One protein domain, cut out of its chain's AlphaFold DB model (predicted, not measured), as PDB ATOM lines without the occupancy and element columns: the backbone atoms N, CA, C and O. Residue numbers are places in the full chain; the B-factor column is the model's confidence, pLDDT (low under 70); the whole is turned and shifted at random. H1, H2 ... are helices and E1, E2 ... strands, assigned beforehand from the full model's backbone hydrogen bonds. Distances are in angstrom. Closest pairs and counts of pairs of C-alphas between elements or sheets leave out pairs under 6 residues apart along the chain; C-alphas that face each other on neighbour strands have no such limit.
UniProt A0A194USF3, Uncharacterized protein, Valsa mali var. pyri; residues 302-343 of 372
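This is residues 302 to 343 of the 372 residues of an uncharacterized protein of Valsa mali var. pyri (UniProt A0A194USF3). A long, narrow hairpin of two strands, E1 and E2, has a wide loop, residues 311 to 322, at one end and the short helix H1 at the other, from which a tail, residues 333 to 343 with H2, sticks out. The printed part has 42 residues, in the order E1, E2, H1, H2; the two strands are antiparallel. The class is mixed, helices and strands, with 19 residues in named elements, under half. It is extended, radius of gyration of the C-alphas 14.3 A, and flat, spanning 39 by 28 by 10 A.

E1, residues 306 to 310, begins at C-alpha 306 (140.775, 106.411, 160.779) and is 12.8 A long. E2, residues 323 to 328, is 14.9 A long. H1 is residues 329 to 332, 5.2 A; H2, residues 337 to 340, 5.5 A, ends at C-alpha 340 (121.827, 116.379, 166.470).

E1 and E2 form a hairpin at 146 degrees, with N 326 and O 307 2.8 A apart, within hydrogen-bond range. The closest C-alphas of E1 and H1, Arg 306 and Ile 329, are 6.4 A apart. H2 is apart from E1, E2 and H1. Both helices are too short for an O i to N i+4 pair; the one O i to N i+3 pair is within range in H1, not in H2.

The farthest C-alphas, Gly 318 and Pro 343, are 39.3 A apart. The printed part has no cut; the E1 to E2 link is long. pLDDT is under 70 at residue 330 and residues 332 to 343.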
ATOM      1  N   SER A 302     140.580 103.587 168.099       79.38
ATOM      2  CA  SER A 302     141.186 102.549 167.263       79.38
ATOM      3  C   SER A 302     141.711 103.138 165.954       79.38
ATOM      4  O   SER A 302     141.009 103.866 165.255       79.38
ATOM      5  N   GLU A 303     142.924 102.742 165.557       76.75
ATOM      6  CA  GLU A 303     143.484 103.051 164.229       76.75
ATOM      7  C   GLU A 303     142.583 102.547 163.088       76.75
ATOM      8  O   GLU A 303     142.573 103.132 162.007       76.75
ATOM      9  N   GLY A 304     141.774 101.509 163.336       70.56
ATOM     10  CA  GLY A 304     140.804 100.987 162.369       70.56
ATOM     11  C   GLY A 304     139.636 101.934 162.064       70.56
ATOM     12  O   GLY A 304     138.932 101.719 161.084       70.56
ATOM     13  N   LEU A 305     139.441 102.984 162.869       73.25
ATOM     14  CA  LEU A 305     138.431 104.031 162.667       73.25
ATOM     15  C   LEU A 305     139.035 105.329 162.109       73.25
ATOM     16  O   LEU A 305     138.422 106.395 162.191       73.25
ATOM     17  N   ARG A 306     140.244 105.276 161.535       76.44
ATOM     18  CA  ARG A 306     140.775 106.411 160.779       76.44
ATOM     19  C   ARG A 306     140.022 106.579 159.469       76.44
ATOM     20  O   ARG A 306     139.971 105.677 158.635       76.44
ATOM     21  N   LEU A 307     139.482 107.776 159.275       76.12
ATOM     22  CA  LEU A 307     138.842 108.154 158.026       76.12
ATOM     23  C   LEU A 307     139.911 108.246 156.937       76.12
ATOM     24  O   LEU A 307     140.941 108.891 157.115       76.12
ATOM     25  N   CYS A 308     139.672 107.605 155.800       75.50
ATOM     26  CA  CYS A 308     140.472 107.828 154.602       75.50
ATOM     27  C   CYS A 308     139.789 108.913 153.777       75.50
ATOM     28  O   CYS A 308     138.612 108.783 153.442       75.50
ATOM     29  N   TRP A 309     140.510 109.980 153.451       77.94
ATOM     30  CA  TRP A 309     139.990 111.032 152.586       77.94
ATOM     31  C   TRP A 309     140.496 110.815 151.172       77.94
ATOM     32  O   TRP A 309     141.702 110.672 150.946       77.94
ATOM     33  N   SER A 310     139.568 110.782 150.218       75.88
ATOM     34  CA  SER A 310     139.927 110.846 148.811       75.88
ATOM     35  C   SER A 310     140.243 112.295 148.461       75.88
ATOM     36  O   SER A 310     139.448 113.210 148.682       75.88
ATOM     37  N   VAL A 311     141.441 112.519 147.937       78.75
ATOM     38  CA  VAL A 311     141.890 113.838 147.508       78.75
ATOM     39  C   VAL A 311     141.988 113.814 145.994       78.75
ATOM     40  O   VAL A 311     142.580 112.905 145.412       78.75
ATOM     41  N   ASN A 312     141.399 114.812 145.332       83.44
ATOM     42  CA  ASN A 312     141.507 114.918 143.884       83.44
ATOM     43  C   ASN A 312     142.946 115.310 143.500       83.44
ATOM     44  O   ASN A 312     143.312 116.490 143.501       83.44
ATOM     45  N   ALA A 313     143.753 114.298 143.181       83.00
ATOM     46  CA  ALA A 313     145.165 114.443 142.850       83.00
ATOM     47  C   ALA A 313     145.405 115.309 141.601       83.00
ATOM     48  O   ALA A 313     146.460 115.937 141.500       83.00
ATOM     49  N   GLU A 314     144.428 115.412 140.690       87.31
ATOM     50  CA  GLU A 314     144.528 116.254 139.489       87.31
ATOM     51  C   GLU A 314     144.601 117.740 139.856       87.31
ATOM     52  O   GLU A 314     145.383 118.486 139.271       87.31
ATOM     53  N   ARG A 315     143.861 118.173 140.889       81.25
ATOM     54  CA  ARG A 315     143.907 119.569 141.366       81.25
ATOM     55  C   ARG A 315     145.203 119.904 142.102       81.25
ATOM     56  O   ARG A 315     145.576 121.070 142.168       81.25
ATOM     57  N   LEU A 316     145.885 118.896 142.643       81.06
ATOM     58  CA  LEU A 316     147.135 119.027 143.401       81.06
ATOM     59  C   LEU A 316     148.369 118.617 142.587       81.06
ATOM     60  O   LEU A 316     149.437 118.387 143.154       81.06
ATOM     61  N   ASN A 317     148.228 118.529 141.261       89.00
ATOM     62  CA  ASN A 317     149.315 118.242 140.327       89.00
ATOM     63  C   ASN A 317     150.098 116.952 140.668       89.00
ATOM     64  O   ASN A 317     151.304 116.868 140.445       89.00
ATOM     65  N   GLY A 318     149.421 115.965 141.270       83.31
ATOM     66  CA  GLY A 318     150.008 114.681 141.665       83.31
ATOM     67  C   GLY A 318     150.968 114.717 142.862       83.31
ATOM     68  O   GLY A 318     151.634 113.720 143.120       83.31
ATOM     69  N   VAL A 319     151.060 115.830 143.599       86.75
ATOM     70  CA  VAL A 319     151.985 115.965 144.746       86.75
ATOM     71  C   VAL A 319     151.536 115.137 145.957       86.75
ATOM     72  O   VAL A 319     152.357 114.722 146.771       86.75
ATOM     73  N   VAL A 320     150.233 114.886 146.076       80.12
ATOM     74  CA  VAL A 320     149.628 114.178 147.207       80.12
ATOM     75  C   VAL A 320     148.997 112.881 146.694       80.12
ATOM     76  O   VAL A 320     148.363 112.907 145.634       80.12
ATOM     77  N   PRO A 321     149.160 111.746 147.400       78.25
ATOM     78  CA  PRO A 321     148.494 110.509 147.020       78.25
ATOM     79  C   PRO A 321     146.966 110.694 146.974       78.25
ATOM     80  O   PRO A 321     146.415 111.484 147.741       78.25
ATOM     81  N   PRO A 322     146.263 109.943 146.105       75.31
ATOM     82  CA  PRO A 322     144.813 110.063 145.928       75.31
ATOM     83  C   PRO A 322     144.015 109.695 147.186       75.31
ATOM     84  O   PRO A 322     142.836 110.026 147.284       75.31
ATOM     85  N   VAL A 323     144.651 109.024 148.148       78.56
ATOM     86  CA  VAL A 323     144.089 108.720 149.461       78.56
ATOM     87  C   VAL A 323     145.069 109.198 150.522       78.56
ATOM     88  O   VAL A 323     146.239 108.807 150.515       78.56
ATOM     89  N   VAL A 324     144.585 110.033 151.434       78.94
ATOM     90  CA  VAL A 324     145.343 110.524 152.587       78.94
ATOM     91  C   VAL A 324     144.659 110.030 153.856       78.94
ATOM     92  O   VAL A 324     143.429 109.999 153.936       78.94
ATOM     93  N   LEU A 325     145.454 109.626 154.850       73.31
ATOM     94  CA  LEU A 325     144.931 109.316 156.178       73.31
ATOM     95  C   LEU A 325     144.409 110.600 156.826       73.31
ATOM     96  O   LEU A 325     145.164 111.547 157.042       73.31
ATOM     97  N   GLY A 326     143.115 110.610 157.113       76.31
ATOM     98  CA  GLY A 326     142.437 111.679 157.820       76.31
ATOM     99  C   GLY A 326     142.587 111.578 159.344       76.31
ATOM    100  O   GLY A 326     143.211 110.646 159.871       76.31
ATOM    101  N   PRO A 327     142.020 112.557 160.068       74.56
ATOM    102  CA  PRO A 327     141.938 112.543 161.527       74.56
ATOM    103  C   PRO A 327     141.144 111.332 162.041       74.56
ATOM    104  O   PRO A 327     140.360 110.714 161.310       74.56
ATOM    105  N   ARG A 328     141.349 110.965 163.312       70.75
ATOM    106  CA  ARG A 328     140.547 109.904 163.934       70.75
ATOM    107  C   ARG A 328     139.129 110.422 164.160       70.75
ATOM    108  O   ARG A 328     138.928 111.611 164.405       70.75
ATOM    109  N   ILE A 329     138.145 109.525 164.122       70.56
ATOM    110  CA  ILE A 329     136.746 109.879 164.410       70.56
ATOM    111  C   ILE A 329     136.617 110.529 165.798       70.56
ATOM    112  O   ILE A 329     135.919 111.534 165.925       70.56
ATOM    113  N   GLY A 330     137.356 110.031 166.798       66.25
ATOM    114  CA  GLY A 330     137.410 110.628 168.138       66.25
ATOM    115  C   GLY A 330     137.955 112.060 168.178       66.25
ATOM    116  O   GLY A 330     137.480 112.864 168.969       66.25
ATOM    117  N   ASP A 331     138.877 112.418 167.277       70.81
ATOM    118  CA  ASP A 331     139.421 113.784 167.187       70.81
ATOM    119  C   ASP A 331     138.427 114.752 166.517       70.81
ATOM    120  O   ASP A 331     138.487 115.968 166.708       70.81
ATOM    121  N   CYS A 332     137.521 114.221 165.689       65.44
ATOM    122  CA  CYS A 332     136.565 115.016 164.920       65.44
ATOM    123  C   CYS A 332     135.278 115.313 165.690       65.44
ATOM    124  O   CYS A 332     134.608 116.305 165.396       65.44
ATOM    125  N   ILE A 333     134.919 114.451 166.644       65.00
ATOM    126  CA  ILE A 333     133.633 114.485 167.333       65.00
ATOM    127  C   ILE A 333     133.874 114.601 168.839       65.00
ATOM    128  O   ILE A 333     133.995 113.603 169.540       65.00
ATOM    129  N   GLU A 334     133.898 115.835 169.349       58.62
ATOM    130  CA  GLU A 334     133.968 116.085 170.799       58.62
ATOM    131  C   GLU A 334     132.680 115.643 171.519       58.62
ATOM    132  O   GLU A 334     132.713 115.284 172.693       58.62
ATOM    133  N   SER A 335     131.537 115.658 170.822       55.28
ATOM    134  CA  SER A 335     130.257 115.160 171.330       55.28
ATOM    135  C   SER A 335     129.244 114.945 170.197       55.28
ATOM    136  O   SER A 335     128.939 115.874 169.446       55.28
ATOM    137  N   LEU A 336     128.648 113.748 170.114       55.38
ATOM    138  CA  LEU A 336     127.574 113.442 169.155       55.38
ATOM    139  C   LEU A 336     126.312 114.293 169.389       55.38
ATOM    140  O   LEU A 336     125.544 114.521 168.459       55.38
ATOM    141  N   SER A 337     126.098 114.800 170.610       55.41
ATOM    142  CA  SER A 337     124.924 115.626 170.915       55.41
ATOM    143  C   SER A 337     124.966 116.977 170.201       55.41
ATOM    144  O   SER A 337     123.922 117.558 169.940       55.41
ATOM    145  N   THR A 338     126.159 117.453 169.829       55.91
ATOM    146  CA  THR A 338     126.305 118.690 169.045       55.91
ATOM    147  C   THR A 338     125.932 118.516 167.570       55.91
ATOM    148  O   THR A 338     125.575 119.494 166.920       55.91
ATOM    149  N   LEU A 339     125.951 117.283 167.046       55.09
ATOM    150  CA  LEU A 339     125.549 116.977 165.666       55.09
ATOM    151  C   LEU A 339     124.023 116.930 165.494       55.09
ATOM    152  O   LEU A 339     123.528 117.267 164.423       55.09
ATOM    153  N   ALA A 340     123.280 116.549 166.537       55.06
ATOM    154  CA  ALA A 340     121.827 116.379 166.470       55.06
ATOM    155  C   ALA A 340     121.032 117.698 166.571       55.06
ATOM    156  O   ALA A 340     119.870 117.747 166.176       55.06
ATOM    157  N   GLU A 341     121.633 118.775 167.086       53.47
ATOM    158  CA  GLU A 341     120.909 120.011 167.420       53.47
ATOM    159  C   GLU A 341     120.987 121.123 166.362       53.47
ATOM    160  O   GLU A 341     120.509 122.225 166.620       53.47
ATOM    161  N   SER A 342     121.532 120.872 165.164       47.12
ATOM    162  CA  SER A 342     121.504 121.861 164.074       47.12
ATOM    163  C   SER A 342     120.204 121.737 163.262       47.12
ATOM    164  O   SER A 342     120.098 120.847 162.413       47.12
ATOM    165  N   PRO A 343     119.187 122.601 163.471       48.81
ATOM    166  CA  PRO A 343     117.849 122.381 162.918       48.81
ATOM    167  C   PRO A 343     117.717 122.886 161.476       48.81
ATOM    168  O   PRO A 343     116.722 122.606 160.821       48.81
TER     169      PRO A 343